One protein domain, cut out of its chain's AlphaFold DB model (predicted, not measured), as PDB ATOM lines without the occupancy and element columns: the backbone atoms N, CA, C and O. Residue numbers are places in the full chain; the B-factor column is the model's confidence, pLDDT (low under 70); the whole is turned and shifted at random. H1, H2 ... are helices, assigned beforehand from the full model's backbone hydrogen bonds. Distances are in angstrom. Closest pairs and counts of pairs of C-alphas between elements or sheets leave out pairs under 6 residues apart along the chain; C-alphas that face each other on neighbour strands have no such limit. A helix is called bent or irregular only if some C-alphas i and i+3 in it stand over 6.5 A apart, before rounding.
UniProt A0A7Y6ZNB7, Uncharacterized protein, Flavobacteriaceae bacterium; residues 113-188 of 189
ATOM      1  N   VAL A 113     179.746 307.478 213.651       97.00
ATOM      2  CA  VAL A 113     180.270 306.825 212.442       97.00
ATOM      3  C   VAL A 113     181.697 306.293 212.638       97.00
ATOM      4  O   VAL A 113     182.007 305.201 212.164       97.00
ATOM      5  N   ILE A 114     182.549 307.011 213.382       97.94
ATOM      6  CA  ILE A 114     183.910 306.567 213.721       97.94
ATOM      7  C   ILE A 114     183.855 305.395 214.689       97.94
ATOM      8  O   ILE A 114     184.547 304.410 214.458       97.94
ATOM      9  N   ILE A 115     182.996 305.457 215.710       98.12
ATOM     10  CA  ILE A 115     182.801 304.357 216.665       98.12
ATOM     11  C   ILE A 115     182.371 303.084 215.921       98.12
ATOM     12  O   ILE A 115     182.965 302.019 216.095       98.12
ATOM     13  N   GLY A 116     181.381 303.193 215.029       98.06
ATOM     14  CA  GLY A 116     180.874 302.063 214.249       98.06
ATOM     15  C   GLY A 116     181.924 301.431 213.327       98.06
ATOM     16  O   GLY A 116     182.027 300.204 213.261       98.06
ATOM     17  N   ILE A 117     182.723 302.245 212.630       98.12
ATOM     18  CA  ILE A 117     183.827 301.761 211.781       98.12
ATOM     19  C   ILE A 117     184.948 301.173 212.644       98.12
ATOM     20  O   ILE A 117     185.430 300.071 212.375       98.12
ATOM     21  N   GLY A 118     185.328 301.880 213.705       98.19
ATOM     22  CA  GLY A 118     186.372 301.496 214.640       98.19
ATOM     23  C   GLY A 118     186.095 300.144 215.284       98.19
ATOM     24  O   GLY A 118     186.952 299.268 215.238       98.19
ATOM     25  N   ASN A 119     184.881 299.908 215.785       98.44
ATOM     26  CA  ASN A 119     184.486 298.620 216.366       98.44
ATOM     27  C   ASN A 119     184.567 297.462 215.367       98.44
ATOM     28  O   ASN A 119     185.010 296.365 215.721       98.44
ATOM     29  N   GLN A 120     184.206 297.694 214.103       98.19
ATOM     30  CA  GLN A 120     184.359 296.680 213.056       98.19
ATOM     31  C   GLN A 120     185.831 296.358 212.782       98.19
ATOM     32  O   GLN A 120     186.178 295.185 212.631       98.19
ATOM     33  N   ILE A 121     186.701 297.372 212.751       98.00
ATOM     34  CA  ILE A 121     188.150 297.177 212.614       98.00
ATOM     35  C   ILE A 121     188.679 296.392 213.817       98.00
ATOM     36  O   ILE A 121     189.335 295.370 213.628       98.00
ATOM     37  N   CYS A 122     188.323 296.789 215.043       97.69
ATOM     38  CA  CYS A 122     188.730 296.098 216.268       97.69
ATOM     39  C   CYS A 122     188.365 294.614 216.238       97.69
ATOM     40  O   CYS A 122     189.207 293.760 216.515       97.69
ATOM     41  N   LYS A 123     187.121 294.302 215.851       97.88
ATOM     42  CA  LYS A 123     186.627 292.926 215.732       97.88
ATOM     43  C   LYS A 123     187.447 292.112 214.727       97.88
ATOM     44  O   LYS A 123     187.767 290.962 215.010       97.88
ATOM     45  N   LYS A 124     187.814 292.707 213.587       97.75
ATOM     46  CA  LYS A 124     188.627 292.056 212.545       97.75
ATOM     47  C   LYS A 124     190.098 291.885 212.934       97.75
ATOM     48  O   LYS A 124     190.721 290.932 212.485       97.75
ATOM     49  N   LEU A 125     190.644 292.772 213.767       96.56
ATOM     50  CA  LEU A 125     192.026 292.680 214.251       96.56
ATOM     51  C   LEU A 125     192.187 291.717 215.432       96.56
ATOM     52  O   LEU A 125     193.253 291.129 215.586       96.56
ATOM     53  N   LYS A 126     191.147 291.534 216.256       94.00
ATOM     54  CA  LYS A 126     191.176 290.680 217.456       94.00
ATOM     55  C   LYS A 126     191.766 289.272 217.236       94.00
ATOM     56  O   LYS A 126     192.605 288.899 218.055       94.00
ATOM     57  N   PRO A 127     191.392 288.501 216.191       94.69
ATOM     58  CA  PRO A 127     191.918 287.147 215.988       94.69
ATOM     59  C   PRO A 127     193.352 287.109 215.436       94.69
ATOM     60  O   PRO A 127     193.940 286.037 215.354       94.69
ATOM     61  N   LEU A 128     193.925 288.246 215.028       93.25
ATOM     62  CA  LEU A 128     195.269 288.280 214.459       93.25
ATOM     63  C   LEU A 128     196.313 288.271 215.576       93.25
ATOM     64  O   LEU A 128     196.254 289.084 216.501       93.25
ATOM     65  N   ASN A 129     197.308 287.389 215.477       84.69
ATOM     66  CA  ASN A 129     198.414 287.351 216.433       84.69
ATOM     67  C   ASN A 129     199.268 288.616 216.322       84.69
ATOM     68  O   ASN A 129     199.250 289.440 217.238       84.69
ATOM     69  N   ASN A 130     199.912 288.800 215.168       85.44
ATOM     70  CA  ASN A 130     200.732 289.964 214.858       85.44
ATOM     71  C   ASN A 130     200.052 290.778 213.762       85.44
ATOM     72  O   ASN A 130     199.931 290.320 212.630       85.44
ATOM     73  N   VAL A 131     199.595 291.979 214.109       92.00
ATOM     74  CA  VAL A 131     199.008 292.904 213.139       92.00
ATOM     75  C   VAL A 131     200.130 293.576 212.353       92.00
ATOM     76  O   VAL A 131     201.054 294.134 212.944       92.00
ATOM     77  N   SER A 132     200.043 293.521 211.026       91.50
ATOM     78  CA  SER A 132     200.950 294.210 210.107       91.50
ATOM     79  C   SER A 132     200.281 295.423 209.454       91.50
ATOM     80  O   SER A 132     199.055 295.538 209.439       91.50
ATOM     81  N   GLU A 133     201.073 296.296 208.832       92.31
ATOM     82  CA  GLU A 133     200.542 297.401 208.023       92.31
ATOM     83  C   GLU A 133     199.640 296.897 206.884       92.31
ATOM     84  O   GLU A 133     198.585 297.471 206.612       92.31
ATOM     85  N   LYS A 134     200.000 295.763 206.267       93.75
ATOM     86  CA  LYS A 134     199.185 295.120 205.228       93.75
ATOM     87  C   LYS A 134     197.811 294.712 205.764       93.75
ATOM     88  O   LYS A 134     196.811 294.909 205.074       93.75
ATOM     89  N   ASP A 135     197.742 294.180 206.985       95.44
ATOM     90  CA  ASP A 135     196.467 293.831 207.622       95.44
ATOM     91  C   ASP A 135     195.626 295.066 207.922       95.44
ATOM     92  O   ASP A 135     194.432 295.074 207.611       95.44
ATOM     93  N   ILE A 136     196.250 296.121 208.460       94.56
ATOM     94  CA  ILE A 136     195.588 297.409 208.692       94.56
ATOM     95  C   ILE A 136     194.998 297.936 207.388       94.56
ATOM     96  O   ILE A 136     193.793 298.168 207.322       94.56
ATOM     97  N   ASN A 137     195.795 298.047 206.326       94.75
ATOM     98  CA  ASN A 137     195.343 298.591 205.047       94.75
ATOM     99  C   ASN A 137     194.215 297.748 204.433       94.75
ATOM    100  O   ASN A 137     193.196 298.295 204.005       94.75
ATOM    101  N   ARG A 138     194.336 296.413 204.472       97.19
ATOM    102  CA  ARG A 138     193.305 295.482 203.980       97.19
ATOM    103  C   ARG A 138     191.984 295.597 204.746       97.19
ATOM    104  O   ARG A 138     190.927 295.373 204.165       97.19
ATOM    105  N   ILE A 139     192.021 295.918 206.037       96.94
ATOM    106  CA  ILE A 139     190.822 296.010 206.882       96.94
ATOM    107  C   ILE A 139     190.211 297.416 206.843       96.94
ATOM    108  O   ILE A 139     188.996 297.553 206.684       96.94
ATOM    109  N   VAL A 140     191.038 298.450 206.991       95.94
ATOM    110  CA  VAL A 140     190.619 299.846 207.158       95.94
ATOM    111  C   VAL A 140     190.117 300.438 205.844       95.94
ATOM    112  O   VAL A 140     189.013 300.985 205.812       95.94
ATOM    113  N   ILE A 141     190.870 300.298 204.745       95.38
ATOM    114  CA  ILE A 141     190.551 300.970 203.473       95.38
ATOM    115  C   ILE A 141     189.160 300.575 202.944       95.38
ATOM    116  O   ILE A 141     188.381 301.478 202.624       95.38
ATOM    117  N   PRO A 142     188.772 299.282 202.882       96.56
ATOM    118  CA  PRO A 142     187.438 298.916 202.406       96.56
ATOM    119  C   PRO A 142     186.311 299.458 203.294       96.56
ATOM    120  O   PRO A 142     185.264 299.858 202.784       96.56
ATOM    121  N   LEU A 143     186.516 299.507 204.616       96.75
ATOM    122  CA  LEU A 143     185.520 300.039 205.550       96.75
ATOM    123  C   LEU A 143     185.345 301.553 205.395       96.75
ATOM    124  O   LEU A 143     184.212 302.034 205.439       96.75
ATOM    125  N   LEU A 144     186.432 302.289 205.156       96.06
ATOM    126  CA  LEU A 144     186.373 303.716 204.846       96.06
ATOM    127  C   LEU A 144     185.652 303.973 203.521       96.06
ATOM    128  O   LEU A 144     184.722 304.775 203.490       96.06
ATOM    129  N   LYS A 145     186.003 303.241 202.454       95.88
ATOM    130  CA  LYS A 145     185.338 303.352 201.142       95.88
ATOM    131  C   LYS A 145     183.836 303.070 201.242       95.88
ATOM    132  O   LYS A 145     183.030 303.869 200.776       95.88
ATOM    133  N   LYS A 146     183.444 301.997 201.940       96.75
ATOM    134  CA  LYS A 146     182.030 301.641 202.161       96.75
ATOM    135  C   LYS A 146     181.237 302.747 202.872       96.75
ATOM    136  O   LYS A 146     180.040 302.885 202.637       96.75
ATOM    137  N   ASN A 147     181.882 303.533 203.734       96.38
ATOM    138  CA  ASN A 147     181.235 304.577 204.534       96.38
ATOM    139  C   ASN A 147     181.543 306.008 204.056       96.38
ATOM    140  O   ASN A 147     181.169 306.965 204.735       96.38
ATOM    141  N   GLN A 148     182.176 306.177 202.890       95.19
ATOM    142  CA  GLN A 148     182.720 307.458 202.423       95.19
ATOM    143  C   GLN A 148     181.688 308.594 202.437       95.19
ATOM    144  O   GLN A 148     181.963 309.658 202.984       95.19
ATOM    145  N   LYS A 149     180.474 308.368 201.915       94.81
ATOM    146  CA  LYS A 149     179.418 309.399 201.888       94.81
ATOM    147  C   LYS A 149     179.026 309.885 203.292       94.81
ATOM    148  O   LYS A 149     178.812 311.075 203.479       94.81
ATOM    149  N   LYS A 150     178.935 308.987 204.283       96.38
ATOM    150  CA  LYS A 150     178.599 309.353 205.675       96.38
ATOM    151  C   LYS A 150     179.756 310.089 206.350       96.38
ATOM    152  O   LYS A 150     179.538 311.058 207.071       96.38
ATOM    153  N   LEU A 151     180.980 309.645 206.079       95.88
ATOM    154  CA  LEU A 151     182.200 310.250 206.602       95.88
ATOM    155  C   LEU A 151     182.377 311.687 206.105       95.88
ATOM    156  O   LEU A 151     182.553 312.582 206.920       95.88
ATOM    157  N   LEU A 152     182.240 311.925 204.801       94.25
ATOM    158  CA  LEU A 152     182.397 313.262 204.216       94.25
ATOM    159  C   LEU A 152     181.268 314.234 204.593       94.25
ATOM    160  O   LEU A 152     181.459 315.438 204.515       94.25
ATOM    161  N   LYS A 153     180.109 313.732 205.040       95.88
ATOM    162  CA  LYS A 153     179.063 314.571 205.649       95.88
ATOM    163  C   LYS A 153     179.376 314.979 207.091       95.88
ATOM    164  O   LYS A 153     178.844 315.972 207.563       95.88
ATOM    165  N   THR A 154     180.180 314.186 207.800       95.88
ATOM    166  CA  THR A 154     180.468 314.386 209.233       95.88
ATOM    167  C   THR A 154     181.777 315.145 209.456       95.88
ATOM    168  O   THR A 154     181.924 315.852 210.447       95.88
ATOM    169  N   PHE A 155     182.749 314.980 208.559       95.88
ATOM    170  CA  PHE A 155     184.104 315.502 208.707       95.88
ATOM    171  C   PHE A 155     184.461 316.442 207.561       95.88
ATOM    172  O   PHE A 155     184.133 316.172 206.409       95.88
ATOM    173  N   SER A 156     185.216 317.494 207.880       89.75
ATOM    174  CA  SER A 156     185.652 318.520 206.926       89.75
ATOM    175  C   SER A 156     186.636 318.017 205.867       89.75
ATOM    176  O   SER A 156     186.793 318.649 204.828       89.75
ATOM    177  N   SER A 157     187.324 316.896 206.108       94.56
ATOM    178  CA  SER A 157     188.274 316.324 205.153       94.56
ATOM    179  C   SER A 157     188.566 314.841 205.419       94.56
ATOM    180  O   SER A 157     188.378 314.357 206.543       94.56
ATOM    181  N   PRO A 158     189.111 314.108 204.429       92.81
ATOM    182  CA  PRO A 158     189.633 312.756 204.638       92.81
ATOM    183  C   PRO A 158     190.713 312.678 205.732       92.81
ATOM    184  O   PRO A 158     190.768 311.701 206.477       92.81
ATOM    185  N   GLY A 159     191.543 313.717 205.876       94.88
ATOM    186  CA  GLY A 159     192.556 313.785 206.934       94.88
ATOM    187  C   GLY A 159     191.938 313.818 208.335       94.88
ATOM    188  O   GLY A 159     192.385 313.096 209.227       94.88
ATOM    189  N   ALA A 160     190.854 314.580 208.519       95.00
ATOM    190  CA  ALA A 160     190.123 314.636 209.787       95.00
ATOM    191  C   ALA A 160     189.472 313.289 210.152       95.00
ATOM    192  O   ALA A 160     189.484 312.900 211.326       95.00
ATOM    193  N   VAL A 161     188.965 312.557 209.149       96.38
ATOM    194  CA  VAL A 161     188.457 311.184 209.307       96.38
ATOM    195  C   VAL A 161     189.561 310.260 209.808       96.38
ATOM    196  O   VAL A 161     189.382 309.582 210.819       96.38
ATOM    197  N   MET A 162     190.707 310.244 209.118       95.69
ATOM    198  CA  MET A 162     191.822 309.359 209.459       95.69
ATOM    199  C   MET A 162     192.371 309.648 210.850       95.69
ATOM    200  O   MET A 162     192.595 308.713 211.616       95.69
ATOM    201  N   LYS A 163     192.525 310.926 211.217       94.44
ATOM    202  CA  LYS A 163     192.970 311.321 212.558       94.44
ATOM    203  C   LYS A 163     192.016 310.805 213.637       94.44
ATOM    204  O   LYS A 163     192.456 310.125 214.560       94.44
ATOM    205  N   ASN A 164     190.712 311.055 213.495       95.94
ATOM    206  CA  ASN A 164     189.716 310.580 214.461       95.94
ATOM    207  C   ASN A 164     189.671 309.054 214.553       95.94
ATOM    208  O   ASN A 164     189.580 308.509 215.651       95.94
ATOM    209  N   LEU A 165     189.754 308.362 213.415       97.50
ATOM    210  CA  LEU A 165     189.760 306.907 213.398       97.50
ATOM    211  C   LEU A 165     191.010 306.343 214.080       97.50
ATOM    212  O   LEU A 165     190.890 305.449 214.912       97.50
ATOM    213  N   ASN A 166     192.192 306.878 213.774       95.62
ATOM    214  CA  ASN A 166     193.439 306.443 214.399       95.62
ATOM    215  C   ASN A 166     193.407 306.671 215.913       95.62
ATOM    216  O   ASN A 166     193.788 305.775 216.659       95.62
ATOM    217  N   HIS A 167     192.886 307.815 216.371       96.56
ATOM    218  CA  HIS A 167     192.723 308.094 217.799       96.56
ATOM    219  C   HIS A 167     191.779 307.082 218.462       96.56
ATOM    220  O   HIS A 167     192.116 306.496 219.489       96.56
ATOM    221  N   TYR A 168     190.627 306.813 217.838       97.31
ATOM    222  CA  TYR A 168     189.679 305.823 218.342       97.31
ATOM    223  C   TYR A 168     190.326 304.442 218.475       97.31
ATOM    224  O   TYR A 168     190.203 303.796 219.515       97.31
ATOM    225  N   LEU A 169     191.025 303.990 217.430       97.00
ATOM    226  CA  LEU A 169     191.678 302.685 217.412       97.00
ATOM    227  C   LEU A 169     192.827 302.610 218.424       97.00
ATOM    228  O   LEU A 169     192.959 301.601 219.108       97.00
ATOM    229  N   ALA A 170     193.627 303.664 218.571       94.81
ATOM    230  CA  ALA A 170     194.706 303.719 219.552       94.81
ATOM    231  C   ALA A 170     194.187 303.617 221.001       94.81
ATOM    232  O   ALA A 170     194.776 302.909 221.819       94.81
ATOM    233  N   LEU A 171     193.060 304.257 221.317       94.12
ATOM    234  CA  LEU A 171     192.472 304.198 222.660       94.12
ATOM    235  C   LEU A 171     191.710 302.886 222.919       94.12
ATOM    236  O   LEU A 171     191.855 302.288 223.985       94.12
ATOM    237  N   ASN A 172     190.946 302.397 221.937       94.81
ATOM    238  CA  ASN A 172     189.947 301.339 222.151       94.81
ATOM    239  C   ASN A 172     190.332 299.968 221.568       94.81
ATOM    240  O   ASN A 172     189.683 298.964 221.861       94.81
ATOM    241  N   CYS A 173     191.383 299.879 220.749       95.62
ATOM    242  CA  CYS A 173     191.783 298.641 220.085       95.62
ATOM    243  C   CYS A 173     193.183 298.200 220.507       95.62
ATOM    244  O   CYS A 173     194.176 298.612 219.910       95.62
ATOM    245  N   LYS A 174     193.273 297.271 221.467       93.94
ATOM    246  CA  LYS A 174     194.557 296.726 221.945       93.94
ATOM    247  C   LYS A 174     195.491 296.311 220.799       93.94
ATOM    248  O   LYS A 174     196.624 296.768 220.739       93.94
ATOM    249  N   LYS A 175     195.002 295.498 219.855       94.25
ATOM    250  CA  LYS A 175     195.803 294.991 218.725       94.25
ATOM    251  C   LYS A 175     196.342 296.110 217.827       94.25
ATOM    252  O   LYS A 175     197.501 296.053 217.426       94.25
ATOM    253  N   TYR A 176     195.527 297.128 217.541       95.44
ATOM    254  CA  TYR A 176     195.968 298.294 216.772       95.44
ATOM    255  C   TYR A 176     196.975 299.134 217.561       95.44
ATOM    256  O   TYR A 176     198.022 299.485 217.028       95.44
ATOM    257  N   ARG A 177     196.693 299.410 218.839       94.81
ATOM    258  CA  ARG A 177     197.574 300.164 219.739       94.81
ATOM    259  C   ARG A 177     198.961 299.532 219.850       94.81
ATOM    260  O   ARG A 177     199.958 300.239 219.719       94.81
ATOM    261  N   THR A 178     199.037 298.215 220.041       93.38
ATOM    262  CA  THR A 178     200.310 297.479 220.072       93.38
ATOM    263  C   THR A 178     201.044 297.597 218.735       93.38
ATOM    264  O   THR A 178     202.224 297.931 218.719       93.38
ATOM    265  N   TYR A 179     200.354 297.398 217.604       93.06
ATOM    266  CA  TYR A 179     200.945 297.581 216.271       93.06
ATOM    267  C   TYR A 179     201.503 298.995 216.065       93.06
ATOM    268  O   TYR A 179     202.626 299.152 215.579       93.06
ATOM    269  N   TYR A 180     200.735 300.016 216.440       91.44
ATOM    270  CA  TYR A 180     201.122 301.411 216.271       91.44
ATOM    271  C   TYR A 180     202.354 301.745 217.118       91.44
ATOM    272  O   TYR A 180     203.343 302.247 216.591       91.44
ATOM    273  N   SER A 181     202.341 301.360 218.397       91.69
ATOM    274  CA  SER A 181     203.463 301.572 219.323       91.69
ATOM    275  C   SER A 181     204.736 300.871 218.834       91.69
ATOM    276  O   SER A 181     205.806 301.473 218.796       91.69
ATOM    277  N   LEU A 182     204.611 299.628 218.354       89.56
ATOM    278  CA  LEU A 182     205.719 298.878 217.757       89.56
ATOM    279  C   LEU A 182     206.272 299.528 216.491       89.56
ATOM    280  O   LEU A 182     207.485 299.548 216.286       89.56
ATOM    281  N   SER A 183     205.396 300.025 215.622       87.56
ATOM    282  CA  SER A 183     205.801 300.663 214.368       87.56
ATOM    283  C   SER A 183     206.559 301.963 214.633       87.56
ATOM    284  O   SER A 183     207.586 302.205 214.003       87.56
ATOM    285  N   SER A 184     206.107 302.757 215.605       84.69
ATOM    286  CA  SER A 184     206.795 303.975 216.048       84.69
ATOM    287  C   SER A 184     208.149 303.669 216.692       84.69
ATOM    288  O   SER A 184     209.142 304.313 216.358       84.69
ATOM    289  N   ALA A 185     208.227 302.634 217.536       83.62
ATOM    290  CA  ALA A 185     209.488 302.198 218.137       83.62
ATOM    291  C   ALA A 185     210.513 301.742 217.081       83.62
ATOM    292  O   ALA A 185     211.696 302.035 217.204       83.62
ATOM    293  N   LYS A 186     210.071 301.071 216.008       82.69
ATOM    294  CA  LYS A 186     210.959 300.622 214.920       82.69
ATOM    295  C   LYS A 186     211.508 301.755 214.056       82.69
ATOM    296  O   LYS A 186     212.635 301.632 213.603       82.69
ATOM    297  N   LYS A 187     210.735 302.823 213.822       71.94
ATOM    298  CA  LYS A 187     211.165 303.989 213.020       71.94
ATOM    299  C   LYS A 187     212.227 304.855 213.704       71.94
ATOM    300  O   LYS A 187     212.772 305.741 213.063       71.94
ATOM    301  N   SER A 188     212.467 304.627 214.994       55.50
ATOM    302  CA  SER A 188     213.486 305.333 215.778       55.50
ATOM    303  C   SER A 188     214.856 304.624 215.744       55.50
ATOM    304  O   SER A 188     215.769 305.055 216.439       55.50
TER     305      SER A 188
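AT A GLANCE: This is residues 113 to 188 of the 189 residues of an uncharacterized protein of Flavobacteriaceae bacterium (UniProt A0A7Y6ZNB7). Three helices make a small triangular core: H1 and H2 form a helical hairpin, and H4 packs on H1 at a steep angle. The short H3 lies at one end of this core, by the beginning of H1, and H5 runs outward from the other end, where H1 and H4 finish. The printed part has 76 residues with five named helices, in the order H1, H2, H3, H4, H5, and no named strand; the class is all helix. The whole is compact, with a radius of gyration of the C-alphas of 12.3 A and spans of 35 by 27 by 20 A.

IN THESE COORDINATES: H1 covers residues 113 to 125, from C-alpha 113 at (180.270, 306.825, 212.442), and is 18.5 A long from first to last C-alpha. H2, residues 133 to 146, is 19.9 A long; it is neither bent nor irregular, but only just: C-alphas 139 and 142 are 6.3 A apart. H3, residues 148 to 154, spans 10.0 A. H4, residues 158 to 172, is the longest at 15 residues and 20.9 A, and begins with C-alpha 158 at (189.633, 312.756, 204.638). H5, residues 174 to 186, is 18.3 A long and ends with C-alpha 186 at (210.959, 300.622, 214.920).

HOW THE PARTS SIT: H1 is the hub, touching H2, H4 and H5. H1 and H2 run opposite ways at a steep tilt of 37 degrees, only just past shallow; their closest C-alphas, of Ile 121 and Ile 139, are 6.4 A apart. H2 touches H1 with residues 139 to 144 alone. H1 and H4 run the same way at a steep tilt of 55 degrees, with the closest C-alphas, of Ile 114 and Leu 165, 5.9 A apart. H2 and H4 are near each other, and so are H2 and H5. H3 is close to H1 but not clearly touching, with the C-alphas of Val 113 and Leu 151 the closest at 7.0 A. H3 is likewise close to H4 but not clearly touching, about perpendicular at 87 degrees; their closest C-alphas, of Leu 151 and Val 161, are 6.9 A apart. H1 and H5 touch only at their ends, about perpendicular at 80 degrees, with the closest C-alphas, of Leu 125 and Lys 175, at 6.3 A. H4 and H5 touch only at the corner by their link, where the closest C-alphas, of Ala 170 and Arg 177, are 4.6 A apart. H3 and H5 are apart. In H1, H3, H4 and H5 every O i to N i+4 pair is within hydrogen-bond range; in H2 8 of 10 are.

THE WHOLE: The two C-alphas farthest apart, of Lys 153 and Ser 188, are 37.1 A apart. The printed part has no cut. The links H2 to H3, H3 to H4 and H4 to H5 are tight, and the link H1 to H2, seven residues, is short; no link is long. The mean pLDDT of the printed part is 93.7, and residue 188 alone is under 70.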